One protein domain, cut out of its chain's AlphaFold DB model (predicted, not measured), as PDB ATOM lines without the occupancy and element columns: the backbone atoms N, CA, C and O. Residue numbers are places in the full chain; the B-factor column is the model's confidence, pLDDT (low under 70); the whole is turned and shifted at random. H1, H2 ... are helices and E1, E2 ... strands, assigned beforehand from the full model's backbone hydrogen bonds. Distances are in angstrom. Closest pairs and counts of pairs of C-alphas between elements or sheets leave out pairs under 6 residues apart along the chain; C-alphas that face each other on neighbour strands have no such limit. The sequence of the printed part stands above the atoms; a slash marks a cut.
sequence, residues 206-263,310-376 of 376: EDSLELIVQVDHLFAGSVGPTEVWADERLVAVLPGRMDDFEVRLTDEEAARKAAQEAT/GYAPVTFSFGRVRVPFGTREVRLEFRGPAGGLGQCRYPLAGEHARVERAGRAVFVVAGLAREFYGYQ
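What this domain is: This is residues 206 to 263 and 310 to 376 of the 376 residues of an uncharacterized protein of candidate division WOR-3 bacterium (UniProt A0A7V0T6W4). Two strongly twisted four-stranded sheets lie face to face as a sandwich, E4, E1, E8, E7 in one and E3, E2, E5, E6 in the other, and the helix H1 lies beyond one end of them, on neither sheet. The short strand E9 lies near E6, close to the end of the printed part. The printed part has 125 residues, with named elements in the order E1, E2, E3, H1, E4, E5, E6, E7, E8, E9, and its class is mostly strand. The first sheet is mixed, the second all antiparallel. The whole is compact, with a radius of gyration of the C-alphas of 15.9 A, and only just elongated, spanning 51 by 34 by 24 A.

How they stand to each other: Start at E1, residues 208 to 217, an inner strand. Its parallel neighbour is E8, residues 361 to 368, where N 212 and O 362 are 2.8 A apart, within hydrogen-bond range. Its antiparallel neighbour is the edge strand E4, residues 315 to 324, with N 215 and O 317 at 2.7 A. E7, residues 356 to 358, forms a hairpin with E8, N 363 and O 356 being 2.8 A apart. In the other sheet, E2, residues 226 to 230, forms a hairpin with the edge strand E3, residues 233 to 238; look for N 228 and O 236 at 2.9 A. E2 is also antiparallel to E5, residues 329 to 336, with N 229 and O 331 at 2.8 A. E5 forms a hairpin with E6, residues 339 to 347, with N 346 and O 330 at 2.7 A. The parts of the sheets that face each other are 9.6 A centre to centre, their best planes 12 degrees apart. The closest C-alphas of E3 and E4 are those of Leu 238 and Ser 317, 5.9 A apart. E9, residues 373 to 375, pairs with no named strand and is near E6. H1, residues 251 to 263, is apart from E1, E5 and E8, for instance; each of its O i to N i+4 pairs is within hydrogen-bond range.

Where its parts are: Find C-alpha 208 at (41.119, 23.590, -36.464); from there E1 runs 28.4 A to C-alpha 217. E4 runs 29.2 A, E6 25.3 A, E5 22.9 A and E8 22.4 A. H1 begins at C-alpha 251, at (24.201, -6.675, -6.284), and runs 18.4 A. E9 ends at C-alpha 375, at (13.270, 6.184, -39.054).

The domain as a whole: The farthest C-alphas, those of Asp 207 and Glu 252, are 51.4 A apart. Residues 264 to 309 are not printed, and C-alphas 263 and 310 are 11.1 A apart across that cut. The link from E3 to H1 is long. Confidence is under 70 at residues 206, 244 to 263, 310 and 376.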
ATOM      1  N   GLU A 206      44.861  28.312 -35.533       65.88
ATOM      2  CA  GLU A 206      43.432  28.629 -35.650       65.88
ATOM      3  C   GLU A 206      42.699  27.930 -36.815       65.88
ATOM      4  O   GLU A 206      41.537  28.240 -37.087       65.88
ATOM      5  N   ASP A 207      43.337  26.984 -37.501       82.56
ATOM      6  CA  ASP A 207      42.801  26.263 -38.661       82.56
ATOM      7  C   ASP A 207      41.997  25.009 -38.285       82.56
ATOM      8  O   ASP A 207      41.461  24.323 -39.160       82.56
ATOM      9  N   SER A 208      41.876  24.722 -36.988       87.12
ATOM     10  CA  SER A 208      41.119  23.590 -36.464       87.12
ATOM     11  C   SER A 208      40.058  24.000 -35.441       87.12
ATOM     12  O   SER A 208      40.168  25.007 -34.732       87.12
ATOM     13  N   LEU A 209      38.996  23.202 -35.391       89.19
ATOM     14  CA  LEU A 209      37.980  23.204 -34.349       89.19
ATOM     15  C   LEU A 209      38.252  22.049 -33.397       89.19
ATOM     16  O   LEU A 209      38.713  20.975 -33.794       89.19
ATOM     17  N   GLU A 210      37.933  22.273 -32.133       91.94
ATOM     18  CA  GLU A 210      37.913  21.213 -31.145       91.94
ATOM     19  C   GLU A 210      36.536  20.554 -31.176       91.94
ATOM     20  O   GLU A 210      35.540  21.191 -30.858       91.94
ATOM     21  N   LEU A 211      36.475  19.292 -31.581       95.62
ATOM     22  CA  LEU A 211      35.260  18.496 -31.570       95.62
ATOM     23  C   LEU A 211      35.252  17.621 -30.316       95.62
ATOM     24  O   LEU A 211      36.123  16.767 -30.138       95.62
ATOM     25  N   ILE A 212      34.253  17.827 -29.469       97.25
ATOM     26  CA  ILE A 212      33.966  16.987 -28.311       97.25
ATOM     27  C   ILE A 212      32.715  16.187 -28.639       97.25
ATOM     28  O   ILE A 212      31.663  16.758 -28.920       97.25
ATOM     29  N   VAL A 213      32.832  14.865 -28.605       97.88
ATOM     30  CA  VAL A 213      31.712  13.958 -28.848       97.88
ATOM     31  C   VAL A 213      31.390  13.231 -27.554       97.88
ATOM     32  O   VAL A 213      32.302  12.733 -26.901       97.88
ATOM     33  N   GLN A 214      30.111  13.162 -27.203       97.44
ATOM     34  CA  GLN A 214      29.589  12.361 -26.101       97.44
ATOM     35  C   GLN A 214      28.397  11.542 -26.596       97.44
ATOM     36  O   GLN A 214      27.505  12.059 -27.270       97.44
ATOM     37  N   VAL A 215      28.379  10.263 -26.250       97.56
ATOM     38  CA  VAL A 215      27.298   9.326 -26.525       97.56
ATOM     39  C   VAL A 215      26.881   8.693 -25.208       97.56
ATOM     40  O   VAL A 215      27.659   7.986 -24.566       97.56
ATOM     41  N   ASP A 216      25.639   8.939 -24.829       95.69
ATOM     42  CA  ASP A 216      25.017   8.359 -23.655       95.69
ATOM     43  C   ASP A 216      24.243   7.123 -24.106       95.69
ATOM     44  O   ASP A 216      23.245   7.212 -24.831       95.69
ATOM     45  N   HIS A 217      24.702   5.949 -23.690       85.06
ATOM     46  CA  HIS A 217      24.031   4.695 -23.997       85.06
ATOM     47  C   HIS A 217      22.935   4.488 -22.956       85.06
ATOM     48  O   HIS A 217      23.234   4.260 -21.788       85.06
ATOM     49  N   LEU A 218      21.658   4.601 -23.339       81.25
ATOM     50  CA  LEU A 218      20.548   4.619 -22.369       81.25
ATOM     51  C   LEU A 218      19.939   3.232 -22.122       81.25
ATOM     52  O   LEU A 218      19.050   3.080 -21.294       81.25
ATOM     53  N   PHE A 219      20.400   2.211 -22.847       71.69
ATOM     54  CA  PHE A 219      19.993   0.816 -22.660       71.69
ATOM     55  C   PHE A 219      21.072  -0.140 -23.182       71.69
ATOM     56  O   PHE A 219      21.819   0.215 -24.097       71.69
ATOM     57  N   ALA A 220      21.125  -1.376 -22.674       72.69
ATOM     58  CA  ALA A 220      22.156  -2.359 -23.033       72.69
ATOM     59  C   ALA A 220      22.319  -2.579 -24.553       72.69
ATOM     60  O   ALA A 220      23.433  -2.659 -25.065       72.69
ATOM     61  N   GLY A 221      21.213  -2.613 -25.301       70.56
ATOM     62  CA  GLY A 221      21.240  -2.785 -26.757       70.56
ATOM     63  C   GLY A 221      21.850  -1.610 -27.536       70.56
ATOM     64  O   GLY A 221      22.190  -1.788 -28.702       70.56
ATOM     65  N   SER A 222      22.010  -0.437 -26.913       76.75
ATOM     66  CA  SER A 222      22.710   0.702 -27.519       76.75
ATOM     67  C   SER A 222      24.224   0.652 -27.344       76.75
ATOM     68  O   SER A 222      24.920   1.427 -27.992       76.75
ATOM     69  N   VAL A 223      24.740  -0.212 -26.463       82.31
ATOM     70  CA  VAL A 223      26.153  -0.228 -26.066       82.31
ATOM     71  C   VAL A 223      27.014  -0.822 -27.172       82.31
ATOM     72  O   VAL A 223      26.927  -2.008 -27.489       82.31
ATOM     73  N   GLY A 224      27.892  -0.002 -27.729       84.12
ATOM     74  CA  GLY A 224      28.860  -0.423 -28.728       84.12
ATOM     75  C   GLY A 224      29.605   0.768 -29.323       84.12
ATOM     76  O   GLY A 224      29.314   1.918 -28.986       84.12
ATOM     77  N   PRO A 225      30.640   0.502 -30.134       94.06
ATOM     78  CA  PRO A 225      31.522   1.552 -30.608       94.06
ATOM     79  C   PRO A 225      30.785   2.545 -31.510       94.06
ATOM     80  O   PRO A 225      29.896   2.169 -32.276       94.06
ATOM     81  N   THR A 226      31.200   3.807 -31.432       96.31
ATOM     82  CA  THR A 226      30.691   4.884 -32.285       96.31
ATOM     83  C   THR A 226      31.808   5.406 -33.169       96.31
ATOM     84  O   THR A 226      32.848   5.846 -32.680       96.31
ATOM     85  N   GLU A 227      31.596   5.376 -34.476       96.75
ATOM     86  CA  GLU A 227      32.509   5.995 -35.428       96.75
ATOM     87  C   GLU A 227      32.163   7.472 -35.585       96.75
ATOM     88  O   GLU A 227      31.000   7.832 -35.767       96.75
ATOM     89  N   VAL A 228      33.183   8.323 -35.514       97.44
ATOM     90  CA  VAL A 228      33.055   9.772 -35.665       97.44
ATOM     91  C   VAL A 228      33.678  10.164 -36.992       97.44
ATOM     92  O   VAL A 228      34.896  10.073 -37.174       97.44
ATOM     93  N   TRP A 229      32.842  10.622 -37.909       97.62
ATOM     94  CA  TRP A 229      33.230  11.083 -39.232       97.62
ATOM     95  C   TRP A 229      33.111  12.604 -39.290       97.62
ATOM     96  O   TRP A 229      32.084  13.158 -38.915       97.62
ATOM     97  N   ALA A 230      34.158  13.285 -39.746       96.44
ATOM     98  CA  ALA A 230      34.132  14.704 -40.082       96.44
ATOM     99  C   ALA A 230      34.098  14.816 -41.607       96.44
ATOM    100  O   ALA A 230      35.057  14.420 -42.279       96.44
ATOM    101  N   ASP A 231      32.979  15.295 -42.144       95.06
ATOM    102  CA  ASP A 231      32.617  15.148 -43.553       95.06
ATOM    103  C   ASP A 231      32.784  13.671 -44.006       95.06
ATOM    104  O   ASP A 231      32.073  12.791 -43.526       95.06
ATOM    105  N   GLU A 232      33.761  13.367 -44.869       93.69
ATOM    106  CA  GLU A 232      34.027  12.008 -45.383       93.69
ATOM    107  C   GLU A 232      35.224  11.307 -44.714       93.69
ATOM    108  O   GLU A 232      35.668  10.241 -45.148       93.69
ATOM    109  N   ARG A 233      35.798  11.902 -43.664       95.56
ATOM    110  CA  ARG A 233      36.979  11.369 -42.980       95.56
ATOM    111  C   ARG A 233      36.611  10.811 -41.612       95.56
ATOM    112  O   ARG A 233      36.170  11.555 -40.744       95.56
ATOM    113  N   LEU A 234      36.916   9.537 -41.375       96.31
ATOM    114  CA  LEU A 234      36.906   8.963 -40.030       96.31
ATOM    115  C   LEU A 234      37.979   9.656 -39.177       96.31
ATOM    116  O   LEU A 234      39.169   9.608 -39.507       96.31
ATOM    117  N   VAL A 235      37.559  10.326 -38.104       95.19
ATOM    118  CA  VAL A 235      38.442  11.076 -37.194       95.19
ATOM    119  C   VAL A 235      38.592  10.416 -35.828       95.19
ATOM    120  O   VAL A 235      39.613  10.631 -35.181       95.19
ATOM    121  N   ALA A 236      37.624   9.599 -35.401       94.44
ATOM    122  CA  ALA A 236      37.704   8.844 -34.153       94.44
ATOM    123  C   ALA A 236      36.843   7.578 -34.196       94.44
ATOM    124  O   ALA A 236      35.864   7.503 -34.937       94.44
ATOM    125  N   VAL A 237      37.170   6.618 -33.331       95.12
ATOM    126  CA  VAL A 237      36.277   5.516 -32.960       95.12
ATOM    127  C   VAL A 237      36.192   5.501 -31.442       95.12
ATOM    128  O   VAL A 237      37.179   5.204 -30.772       95.12
ATOM    129  N   LEU A 238      35.028   5.849 -30.902       94.69
ATOM    130  CA  LEU A 238      34.782   5.835 -29.465       94.69
ATOM    131  C   LEU A 238      34.423   4.404 -29.040       94.69
ATOM    132  O   LEU A 238      33.492   3.833 -29.620       94.69
ATOM    133  N   PRO A 239      35.122   3.798 -28.066       91.50
ATOM    134  CA  PRO A 239      34.696   2.535 -27.469       91.50
ATOM    135  C   PRO A 239      33.306   2.680 -26.859       91.50
ATOM    136  O   PRO A 239      33.055   3.676 -26.202       91.50
ATOM    137  N   GLY A 240      32.444   1.669 -26.998       83.81
ATOM    138  CA  GLY A 240      31.061   1.732 -26.501       83.81
ATOM    139  C   GLY A 240      30.890   1.767 -24.983       83.81
ATOM    140  O   GLY A 240      29.766   1.846 -24.504       83.81
ATOM    141  N   ARG A 241      31.987   1.615 -24.240       84.38
ATOM    142  CA  ARG A 241      32.032   1.594 -22.780       84.38
ATOM    143  C   ARG A 241      33.328   2.248 -22.335       84.38
ATOM    144  O   ARG A 241      34.393   1.641 -22.443       84.38
ATOM    145  N   MET A 242      33.238   3.491 -21.882       87.12
ATOM    146  CA  MET A 242      34.380   4.250 -21.363       87.12
ATOM    147  C   MET A 242      34.189   4.652 -19.909       87.12
ATOM    148  O   MET A 242      35.172   4.833 -19.195       87.12
ATOM    149  N   ASP A 243      32.941   4.781 -19.476       82.94
ATOM    150  CA  ASP A 243      32.580   5.082 -18.103       82.94
ATOM    151  C   ASP A 243      31.191   4.511 -17.833       82.94
ATOM    152  O   ASP A 243      30.255   4.787 -18.579       82.94
ATOM    153  N   ASP A 244      31.058   3.703 -16.789       66.81
ATOM    154  CA  ASP A 244      29.780   3.091 -16.423       66.81
ATOM    155  C   ASP A 244      29.030   3.901 -15.374       66.81
ATOM    156  O   ASP A 244      27.861   3.632 -15.088       66.81
ATOM    157  N   PHE A 245      29.704   4.899 -14.792       69.50
ATOM    158  CA  PHE A 245      29.198   5.669 -13.667       69.50
ATOM    159  C   PHE A 245      28.647   4.741 -12.565       69.50
ATOM    160  O   PHE A 245      27.689   5.067 -11.858       69.50
ATOM    161  N   GLU A 246      29.246   3.546 -12.456       59.00
ATOM    162  CA  GLU A 246      28.981   2.541 -11.436       59.00
ATOM    163  C   GLU A 246      29.692   2.973 -10.165       59.00
ATOM    164  O   GLU A 246      30.735   2.467  -9.761       59.00
ATOM    165  N   VAL A 247      29.093   3.955  -9.517       49.59
ATOM    166  CA  VAL A 247      29.281   4.109  -8.089       49.59
ATOM    167  C   VAL A 247      28.559   2.938  -7.452       49.59
ATOM    168  O   VAL A 247      27.340   2.876  -7.588       49.59
ATOM    169  N   ARG A 248      29.318   2.000  -6.861       35.16
ATOM    170  CA  ARG A 248      28.871   0.670  -6.400       35.16
ATOM    171  C   ARG A 248      27.370   0.619  -6.108       35.16
ATOM    172  O   ARG A 248      26.930   0.997  -5.023       35.16
ATOM    173  N   LEU A 249      26.623   0.135  -7.094       37.09
ATOM    174  CA  LEU A 249      25.280  -0.378  -6.888       37.09
ATOM    175  C   LEU A 249      25.440  -1.694  -6.125       37.09
ATOM    176  O   LEU A 249      26.359  -2.470  -6.393       37.09
ATOM    177  N   THR A 250      24.585  -1.938  -5.145       39.69
ATOM    178  CA  THR A 250      24.499  -3.253  -4.505       39.69
ATOM    179  C   THR A 250      24.134  -4.311  -5.557       39.69
ATOM    180  O   THR A 250      23.483  -4.002  -6.559       39.69
ATOM    181  N   ASP A 251      24.525  -5.575  -5.352       37.81
ATOM    182  CA  ASP A 251      24.201  -6.675  -6.284       37.81
ATOM    183  C   ASP A 251      22.683  -6.772  -6.563       37.81
ATOM    184  O   ASP A 251      22.251  -7.170  -7.647       37.81
ATOM    185  N   GLU A 252      21.862  -6.341  -5.602       40.41
ATOM    186  CA  GLU A 252      20.412  -6.241  -5.737       40.41
ATOM    187  C   GLU A 252      19.967  -5.130  -6.696       40.41
ATOM    188  O   GLU A 252      19.062  -5.347  -7.499       40.41
ATOM    189  N   GLU A 253      20.594  -3.955  -6.666       42.09
ATOM    190  CA  GLU A 253      20.280  -2.840  -7.569       42.09
ATOM    191  C   GLU A 253      20.688  -3.151  -9.015       42.09
ATOM    192  O   GLU A 253      19.933  -2.860  -9.949       42.09
ATOM    193  N   ALA A 254      21.823  -3.830  -9.210       40.88
ATOM    194  CA  ALA A 254      22.241  -4.329 -10.520       40.88
ATOM    195  C   ALA A 254      21.248  -5.370 -11.078       40.88
ATOM    196  O   ALA A 254      20.859  -5.304 -12.249       40.88
ATOM    197  N   ALA A 255      20.765  -6.288 -10.232       42.81
ATOM    198  CA  ALA A 255      19.749  -7.272 -10.604       42.81
ATOM    199  C   ALA A 255      18.381  -6.627 -10.908       42.81
ATOM    200  O   ALA A 255      17.716  -7.022 -11.871       42.81
ATOM    201  N   ARG A 256      17.973  -5.603 -10.143       49.59
ATOM    202  CA  ARG A 256      16.733  -4.831 -10.368       49.59
ATOM    203  C   ARG A 256      16.788  -4.071 -11.697       49.59
ATOM    204  O   ARG A 256      15.852  -4.185 -12.489       49.59
ATOM    205  N   LYS A 257      17.904  -3.391 -11.993       44.28
ATOM    206  CA  LYS A 257      18.130  -2.691 -13.269       44.28
ATOM    207  C   LYS A 257      18.055  -3.651 -14.458       44.28
ATOM    208  O   LYS A 257      17.320  -3.389 -15.404       44.28
ATOM    209  N   ALA A 258      18.720  -4.805 -14.381       45.22
ATOM    210  CA  ALA A 258      18.665  -5.822 -15.435       45.22
ATOM    211  C   ALA A 258      17.244  -6.387 -15.645       45.22
ATOM    212  O   ALA A 258      16.786  -6.534 -16.782       45.22
ATOM    213  N   ALA A 259      16.512  -6.664 -14.560       45.97
ATOM    214  CA  ALA A 259      15.130  -7.143 -14.622       45.97
ATOM    215  C   ALA A 259      14.175  -6.094 -15.221       45.97
ATOM    216  O   ALA A 259      13.255  -6.424 -15.976       45.97
ATOM    217  N   GLN A 260      14.392  -4.816 -14.922       46.41
ATOM    218  CA  GLN A 260      13.541  -3.740 -15.412       46.41
ATOM    219  C   GLN A 260      13.917  -3.268 -16.823       46.41
ATOM    220  O   GLN A 260      13.002  -2.940 -17.570       46.41
ATOM    221  N   GLU A 261      15.180  -3.331 -17.254       43.12
ATOM    222  CA  GLU A 261      15.568  -3.160 -18.666       43.12
ATOM    223  C   GLU A 261      14.903  -4.227 -19.544       43.12
ATOM    224  O   GLU A 261      14.295  -3.902 -20.569       43.12
ATOM    225  N   ALA A 262      14.884  -5.482 -19.079       42.06
ATOM    226  CA  ALA A 262      14.125  -6.546 -19.724       42.06
ATOM    227  C   ALA A 262      12.616  -6.224 -19.768       42.06
ATOM    228  O   ALA A 262      11.959  -6.432 -20.786       42.06
ATOM    229  N   THR A 263      12.053  -5.637 -18.706       35.69
ATOM    230  CA  THR A 263      10.623  -5.270 -18.626       35.69
ATOM    231  C   THR A 263      10.262  -4.034 -19.476       35.69
ATOM    232  O   THR A 263       9.184  -3.973 -20.077       35.69
ATOM    233  N   GLY A 310      14.879   5.606 -15.229       65.00
ATOM    234  CA  GLY A 310      15.044   4.681 -16.355       65.00
ATOM    235  C   GLY A 310      15.864   5.199 -17.539       65.00
ATOM    236  O   GLY A 310      16.327   4.391 -18.337       65.00
ATOM    237  N   TYR A 311      16.055   6.517 -17.661       71.44
ATOM    238  CA  TYR A 311      16.896   7.118 -18.704       71.44
ATOM    239  C   TYR A 311      18.319   7.419 -18.239       71.44
ATOM    240  O   TYR A 311      19.147   7.848 -19.042       71.44
ATOM    241  N   ALA A 312      18.649   7.148 -16.976       78.75
ATOM    242  CA  ALA A 312      20.013   7.281 -16.498       78.75
ATOM    243  C   ALA A 312      20.956   6.395 -17.346       78.75
ATOM    244  O   ALA A 312      20.745   5.179 -17.387       78.75
ATOM    245  N   PRO A 313      22.021   6.934 -17.969       84.81
ATOM    246  CA  PRO A 313      22.811   6.182 -18.945       84.81
ATOM    247  C   PRO A 313      23.432   4.919 -18.357       84.81
ATOM    248  O   PRO A 313      23.993   4.941 -17.262       84.81
ATOM    249  N   VAL A 314      23.350   3.802 -19.075       77.88
ATOM    250  CA  VAL A 314      23.985   2.547 -18.649       77.88
ATOM    251  C   VAL A 314      25.502   2.614 -18.752       77.88
ATOM    252  O   VAL A 314      26.182   1.952 -17.980       77.88
ATOM    253  N   THR A 315      26.005   3.395 -19.705       84.81
ATOM    254  CA  THR A 315      27.420   3.701 -19.892       84.81
ATOM    255  C   THR A 315      27.553   4.904 -20.821       84.81
ATOM    256  O   THR A 315      26.577   5.348 -21.443       84.81
ATOM    257  N   PHE A 316      28.770   5.402 -20.949       91.38
ATOM    258  CA  PHE A 316      29.120   6.530 -21.787       91.38
ATOM    259  C   PHE A 316      30.267   6.200 -22.737       91.38
ATOM    260  O   PHE A 316      31.202   5.474 -22.385       91.38
ATOM    261  N   SER A 317      30.235   6.842 -23.901       94.38
ATOM    262  CA  SER A 317      31.361   6.946 -24.826       94.38
ATOM    263  C   SER A 317      31.638   8.417 -25.087       94.38
ATOM    264  O   SER A 317      30.712   9.178 -25.347       94.38
ATOM    265  N   PHE A 318      32.887   8.857 -25.025       96.38
ATOM    266  CA  PHE A 318      33.204  10.267 -25.232       96.38
ATOM    267  C   PHE A 318      34.627  10.449 -25.747       96.38
ATOM    268  O   PHE A 318      35.476   9.577 -25.595       96.38
ATOM    269  N   GLY A 319      34.892  11.578 -26.394       94.75
ATOM    270  CA  GLY A 319      36.202  11.851 -26.967       94.75
ATOM    271  C   GLY A 319      36.399  13.302 -27.362       94.75
ATOM    272  O   GLY A 319      35.443  14.047 -27.572       94.75
ATOM    273  N   ARG A 320      37.671  13.683 -27.482       94.00
ATOM    274  CA  ARG A 320      38.121  15.005 -27.922       94.00
ATOM    275  C   ARG A 320      39.013  14.833 -29.140       94.00
ATOM    276  O   ARG A 320      40.075  14.232 -29.035       94.00
ATOM    277  N   VAL A 321      38.616  15.382 -30.279       92.19
ATOM    278  CA  VAL A 321      39.420  15.347 -31.506       92.19
ATOM    279  C   VAL A 321      39.502  16.721 -32.146       92.19
ATOM    280  O   VAL A 321      38.656  17.582 -31.924       92.19
ATOM    281  N   ARG A 322      40.543  16.953 -32.946       91.56
ATOM    282  CA  ARG A 322      40.640  18.162 -33.769       91.56
ATOM    283  C   ARG A 322      40.155  17.869 -35.174       91.56
ATOM    284  O   ARG A 322      40.590  16.895 -35.786       91.56
ATOM    285  N   VAL A 323      39.305  18.744 -35.687       92.69
ATOM    286  CA  VAL A 323      38.808  18.693 -37.064       92.69
ATOM    287  C   VAL A 323      39.149  19.998 -37.784       92.69
ATOM    288  O   VAL A 323      39.291  21.026 -37.121       92.69
ATOM    289  N   PRO A 324      39.314  20.010 -39.118       91.56
ATOM    290  CA  PRO A 324      39.561  21.248 -39.857       91.56
ATOM    291  C   PRO A 324      38.456  22.289 -39.627       91.56
ATOM    292  O   PRO A 324      37.281  21.937 -39.537       91.56
ATOM    293  N   PHE A 325      38.797  23.578 -39.597       88.25
ATOM    294  CA  PHE A 325      37.826  24.663 -39.400       88.25
ATOM    295  C   PHE A 325      36.730  24.704 -40.476       88.25
ATOM    296  O   PHE A 325      35.603  25.098 -40.200       88.25
ATOM    297  N   GLY A 326      37.044  24.234 -41.687       89.25
ATOM    298  CA  GLY A 326      36.096  24.112 -42.798       89.25
ATOM    299  C   GLY A 326      35.175  22.885 -42.754       89.25
ATOM    300  O   GLY A 326      34.438  22.686 -43.720       89.25
ATOM    301  N   THR A 327      35.224  22.069 -41.693       93.62
ATOM    302  CA  THR A 327      34.343  20.896 -41.534       93.62
ATOM    303  C   THR A 327      32.886  21.346 -41.529       93.62
ATOM    304  O   THR A 327      32.516  22.243 -40.765       93.62
ATOM    305  N   ARG A 328      32.051  20.739 -42.375       94.69
ATOM    306  CA  ARG A 328      30.645  21.145 -42.531       94.69
ATOM    307  C   ARG A 328      29.724  20.325 -41.650       94.69
ATOM    308  O   ARG A 328      28.786  20.869 -41.069       94.69
ATOM    309  N   GLU A 329      29.997  19.032 -41.552       96.38
ATOM    310  CA  GLU A 329      29.158  18.072 -40.845       96.38
ATOM    311  C   GLU A 329      30.012  17.089 -40.044       96.38
ATOM    312  O   GLU A 329      31.103  16.692 -40.457       96.38
ATOM    313  N   VAL A 330      29.487  16.673 -38.896       97.56
ATOM    314  CA  VAL A 330      29.948  15.479 -38.191       97.56
ATOM    315  C   VAL A 330      28.888  14.398 -38.334       97.56
ATOM    316  O   VAL A 330      27.725  14.628 -38.018       97.56
ATOM    317  N   ARG A 331      29.277  13.209 -38.787       97.19
ATOM    318  CA  ARG A 331      28.409  12.033 -38.826       97.19
ATOM    319  C   ARG A 331      28.847  11.041 -37.758       97.19
ATOM    320  O   ARG A 331      30.016  10.670 -37.689       97.19
ATOM    321  N   LEU A 332      27.902  10.629 -36.922       97.69
ATOM    322  CA  LEU A 332      28.094   9.556 -35.955       97.69
ATOM    323  C   LEU A 332      27.459   8.285 -36.502       97.69
ATOM    324  O   LEU A 332      26.287   8.304 -36.874       97.69
ATOM    325  N   GLU A 333      28.211   7.190 -36.539       96.81
ATOM    326  CA  GLU A 333      27.691   5.869 -36.901       96.81
ATOM    327  C   GLU A 333      27.763   4.957 -35.678       96.81
ATOM    328  O   GLU A 333      28.839   4.678 -35.144       96.81
ATOM    329  N   PHE A 334      26.596   4.520 -35.209       95.19
ATOM    330  CA  PHE A 334      26.447   3.794 -33.955       95.19
ATOM    331  C   PHE A 334      26.383   2.295 -34.206       95.19
ATOM    332  O   PHE A 334      25.614   1.810 -35.047       95.19
ATOM    333  N   ARG A 335      27.137   1.537 -33.412       90.94
ATOM    334  CA  ARG A 335      27.081   0.077 -33.387       90.94
ATOM    335  C   ARG A 335      26.611  -0.389 -32.016       90.94
ATOM    336  O   ARG A 335      26.942   0.214 -31.006       90.94
ATOM    337  N   GLY A 336      25.851  -1.471 -31.998       80.19
ATOM    338  CA  GLY A 336      25.408  -2.165 -30.796       80.19
ATOM    339  C   GLY A 336      25.869  -3.620 -30.816       80.19
ATOM    340  O   GLY A 336      26.523  -4.054 -31.771       80.19
ATOM    341  N   PRO A 337      25.483  -4.422 -29.812       70.62
ATOM    342  CA  PRO A 337      25.926  -5.814 -29.704       70.62
ATOM    343  C   PRO A 337      25.475  -6.686 -30.887       70.62
ATOM    344  O   PRO A 337      26.119  -7.679 -31.213       70.62
ATOM    345  N   ALA A 338      24.372  -6.305 -31.541       71.75
ATOM    346  CA  ALA A 338      23.766  -7.027 -32.658       71.75
ATOM    347  C   ALA A 338      24.182  -6.513 -34.054       71.75
ATOM    348  O   ALA A 338      23.692  -7.031 -35.055       71.75
ATOM    349  N   GLY A 339      25.060  -5.504 -34.146       81.12
ATOM    350  CA  GLY A 339      25.486  -4.897 -35.414       81.12
ATOM    351  C   GLY A 339      25.248  -3.387 -35.474       81.12
ATOM    352  O   GLY A 339      25.208  -2.716 -34.445       81.12
ATOM    353  N   GLY A 340      25.124  -2.832 -36.684       84.12
ATOM    354  CA  GLY A 340      24.821  -1.411 -36.873       84.12
ATOM    355  C   GLY A 340      23.469  -1.045 -36.255       84.12
ATOM    356  O   GLY A 340      22.475  -1.726 -36.501       84.12
ATOM    357  N   LEU A 341      23.429   0.022 -35.456       85.56
ATOM    358  CA  LEU A 341      22.194   0.553 -34.869       85.56
ATOM    359  C   LEU A 341      21.579   1.632 -35.757       85.56
ATOM    360  O   LEU A 341      20.379   1.606 -36.017       85.56
ATOM    361  N   GLY A 342      22.413   2.537 -36.259       92.62
ATOM    362  CA  GLY A 342      21.990   3.650 -37.094       92.62
ATOM    363  C   GLY A 342      23.081   4.696 -37.206       92.62
ATOM    364  O   GLY A 342      24.220   4.475 -36.793       92.62
ATOM    365  N   GLN A 343      22.726   5.841 -37.764       95.12
ATOM    366  CA  GLN A 343      23.625   6.975 -37.926       95.12
ATOM    367  C   GLN A 343      22.911   8.277 -37.582       95.12
ATOM    368  O   GLN A 343      21.686   8.322 -37.564       95.12
ATOM    369  N   CYS A 344      23.673   9.331 -37.313       95.31
ATOM    370  CA  CYS A 344      23.171  10.689 -37.124       95.31
ATOM    371  C   CYS A 344      24.100  11.692 -37.782       95.31
ATOM    372  O   CYS A 344      25.321  11.536 -37.749       95.31
ATOM    373  N   ARG A 345      23.512  12.747 -38.339       95.00
ATOM    374  CA  ARG A 345      24.240  13.839 -38.982       95.00
ATOM    375  C   ARG A 345      24.099  15.118 -38.177       95.00
ATOM    376  O   ARG A 345      22.994  15.541 -37.847       95.00
ATOM    377  N   TYR A 346      25.225  15.755 -37.911       96.44
ATOM    378  CA  TYR A 346      25.329  16.969 -37.122       96.44
ATOM    379  C   TYR A 346      25.959  18.067 -37.978       96.44
ATOM    380  O   TYR A 346      27.186  18.197 -38.003       96.44
ATOM    381  N   PRO A 347      25.151  18.869 -38.695       95.69
ATOM    382  CA  PRO A 347      25.650  20.066 -39.350       95.69
ATOM    383  C   PRO A 347      26.280  20.996 -38.311       95.69
ATOM    384  O   PRO A 347      25.690  21.257 -37.257       95.69
ATOM    385  N   LEU A 348      27.486  21.491 -38.594       94.00
ATOM    386  CA  LEU A 348      28.245  22.303 -37.643       94.00
ATOM    387  C   LEU A 348      27.885  23.793 -37.700       94.00
ATOM    388  O   LEU A 348      28.235  24.544 -36.785       94.00
ATOM    389  N   ALA A 349      27.232  24.243 -38.770       89.50
ATOM    390  CA  ALA A 349      26.901  25.643 -39.012       89.50
ATOM    391  C   ALA A 349      25.594  25.789 -39.806       89.50
ATOM    392  O   ALA A 349      25.106  24.833 -40.407       89.50
ATOM    393  N   GLY A 350      25.062  27.014 -39.832       88.50
ATOM    394  CA  GLY A 350      23.813  27.355 -40.512       88.50
ATOM    395  C   GLY A 350      22.574  27.181 -39.633       88.50
ATOM    396  O   GLY A 350      22.668  26.821 -38.462       88.50
ATOM    397  N   GLU A 351      21.404  27.441 -40.214       85.19
ATOM    398  CA  GLU A 351      20.100  27.385 -39.530       85.19
ATOM    399  C   GLU A 351      19.760  25.981 -39.001       85.19
ATOM    400  O   GLU A 351      19.056  25.831 -38.008       85.19
ATOM    401  N   HIS A 352      20.323  24.943 -39.621       86.56
ATOM    402  CA  HIS A 352      20.133  23.546 -39.234       86.56
ATOM    403  C   HIS A 352      21.293  22.993 -38.401       86.56
ATOM    404  O   HIS A 352      21.488  21.780 -38.358       86.56
ATOM    405  N   ALA A 353      22.101  23.854 -37.772       89.81
ATOM    406  CA  ALA A 353      23.181  23.392 -36.909       89.81
ATOM    407  C   ALA A 353      22.624  22.539 -35.757       89.81
ATOM    408  O   ALA A 353      21.697  22.939 -35.045       89.81
ATOM    409  N   ARG A 354      23.205  21.347 -35.570       90.62
ATOM    410  CA  ARG A 354      22.774  20.371 -34.550       90.62
ATOM    411  C   ARG A 354      23.766  20.187 -33.409       90.62
ATOM    412  O   ARG A 354      23.767  19.171 -32.725       90.62
ATOM    413  N   VAL A 355      24.607  21.193 -33.214       94.25
ATOM    414  CA  VAL A 355      25.740  21.171 -32.291       94.25
ATOM    415  C   VAL A 355      25.697  22.345 -31.337       94.25
ATOM    416  O   VAL A 355      24.980  23.319 -31.559       94.25
ATOM    417  N   GLU A 356      26.506  22.244 -30.298       94.12
ATOM    418  CA  GLU A 356      26.630  23.247 -29.252       94.12
ATOM    419  C   GLU A 356      28.031  23.843 -29.291       94.12
ATOM    420  O   GLU A 356      29.004  23.132 -29.548       94.12
ATOM    421  N   ARG A 357      28.148  25.159 -29.116       92.69
ATOM    422  CA  ARG A 357      29.414  25.877 -29.304       92.69
ATOM    423  C   ARG A 357      29.775  26.655 -28.048       92.69
ATOM    424  O   ARG A 357      29.030  27.541 -27.653       92.69
ATOM    425  N   ALA A 358      30.954  26.372 -27.498       90.44
ATOM    426  CA  ALA A 358      31.573  27.161 -26.431       90.44
ATOM    427  C   ALA A 358      32.983  27.558 -26.879       90.44
ATOM    428  O   ALA A 358      33.867  26.708 -27.048       90.44
ATOM    429  N   GLY A 359      33.176  28.843 -27.179       84.50
ATOM    430  CA  GLY A 359      34.392  29.336 -27.823       84.50
ATOM    431  C   GLY A 359      34.704  28.589 -29.129       84.50
ATOM    432  O   GLY A 359      33.929  28.609 -30.084       84.50
ATOM    433  N   ARG A 360      35.865  27.920 -29.178       81.88
ATOM    434  CA  ARG A 360      36.322  27.123 -30.339       81.88
ATOM    435  C   ARG A 360      35.942  25.642 -30.272       81.88
ATOM    436  O   ARG A 360      36.286  24.888 -31.187       81.88
ATOM    437  N   ALA A 361      35.275  25.230 -29.200       91.06
ATOM    438  CA  ALA A 361      34.816  23.870 -29.039       91.06
ATOM    439  C   ALA A 361      33.408  23.695 -29.595       91.06
ATOM    440  O   ALA A 361      32.527  24.534 -29.410       91.06
ATOM    441  N   VAL A 362      33.225  22.575 -30.274       95.44
ATOM    442  CA  VAL A 362      31.969  22.097 -30.822       95.44
ATOM    443  C   VAL A 362      31.627  20.812 -30.091       95.44
ATOM    444  O   VAL A 362      32.398  19.855 -30.123       95.44
ATOM    445  N   PHE A 363      30.474  20.792 -29.444       97.25
ATOM    446  CA  PHE A 363      29.957  19.634 -28.743       97.25
ATOM    447  C   PHE A 363      28.894  18.946 -29.588       97.25
ATOM    448  O   PHE A 363      27.917  19.564 -30.023       97.25
ATOM    449  N   VAL A 364      29.087  17.647 -29.779       97.44
ATOM    450  CA  VAL A 364      28.109  16.728 -30.350       97.44
ATOM    451  C   VAL A 364      27.716  15.756 -29.248       97.44
ATOM    452  O   VAL A 364      28.548  14.983 -28.779       97.44
ATOM    453  N   VAL A 365      26.455  15.805 -28.829       96.75
ATOM    454  CA  VAL A 365      25.926  14.948 -27.765       96.75
ATOM    455  C   VAL A 365      24.789  14.098 -28.323       96.75
ATOM    456  O   VAL A 365      23.874  14.616 -28.967       96.75
ATOM    457  N   ALA A 366      24.845  12.791 -28.081       97.25
ATOM    458  CA  ALA A 366      23.850  11.831 -28.539       97.25
ATOM    459  C   ALA A 366      23.331  10.980 -27.374       97.25
ATOM    460  O   ALA A 366      24.092  10.232 -26.774       97.25
ATOM    461  N   GLY A 367      22.033  11.054 -27.078       95.19
ATOM    462  CA  GLY A 367      21.361  10.121 -26.176       95.19
ATOM    463  C   GLY A 367      20.755   8.974 -26.974       95.19
ATOM    464  O   GLY A 367      19.868   9.194 -27.796       95.19
ATOM    465  N   LEU A 368      21.207   7.741 -26.754       87.06
ATOM    466  CA  LEU A 368      20.713   6.582 -27.495       87.06
ATOM    467  C   LEU A 368      19.578   5.883 -26.746       87.06
ATOM    468  O   LEU A 368      19.807   4.970 -25.955       87.06
ATOM    469  N   ALA A 369      18.339   6.247 -27.080       81.44
ATOM    470  CA  ALA A 369      17.143   5.479 -26.744       81.44
ATOM    471  C   ALA A 369      16.274   5.255 -27.983       81.44
ATOM    472  O   ALA A 369      16.133   6.135 -28.825       81.44
ATOM    473  N   ARG A 370      15.627   4.084 -28.062       79.31
ATOM    474  CA  ARG A 370      14.797   3.690 -29.216       79.31
ATOM    475  C   ARG A 370      13.686   4.678 -29.573       79.31
ATOM    476  O   ARG A 370      13.273   4.722 -30.722       79.31
ATOM    477  N   GLU A 371      13.170   5.419 -28.600       79.31
ATOM    478  CA  GLU A 371      12.127   6.420 -28.849       79.31
ATOM    479  C   GLU A 371      12.654   7.687 -29.537       79.31
ATOM    480  O   GLU A 371      11.862   8.426 -30.105       79.31
ATOM    481  N   PHE A 372      13.966   7.933 -29.478       86.94
ATOM    482  CA  PHE A 372      14.600   9.055 -30.162       86.94
ATOM    483  C   PHE A 372      14.950   8.698 -31.606       86.94
ATOM    484  O   PHE A 372      15.335   9.573 -32.366       86.94
ATOM    485  N   TYR A 373      14.843   7.432 -32.016       87.25
ATOM    486  CA  TYR A 373      15.254   7.006 -33.350       87.25
ATOM    487  C   TYR A 373      14.291   7.536 -34.416       87.25
ATOM    488  O   TYR A 373      13.131   7.132 -34.492       87.25
ATOM    489  N   GLY A 374      14.808   8.424 -35.263       83.19
ATOM    490  CA  GLY A 374      14.184   8.856 -36.503       83.19
ATOM    491  C   GLY A 374      14.395   7.801 -37.582       83.19
ATOM    492  O   GLY A 374      15.502   7.638 -38.109       83.19
ATOM    493  N   TYR A 375      13.328   7.075 -37.898       82.06
ATOM    494  CA  TYR A 375      13.270   6.184 -39.054       82.06
ATOM    495  C   TYR A 375      12.865   6.993 -40.293       82.06
ATOM    496  O   TYR A 375      12.077   7.933 -40.176       82.06
ATOM    497  N   GLN A 376      13.425   6.645 -41.452       62.19
ATOM    498  CA  GLN A 376      13.022   7.211 -42.744       62.19
ATOM    499  C   GLN A 376      11.841   6.456 -43.344       62.19
ATOM    500  O   GLN A 376      11.805   5.212 -43.188       62.19
TER     501      GLN A 376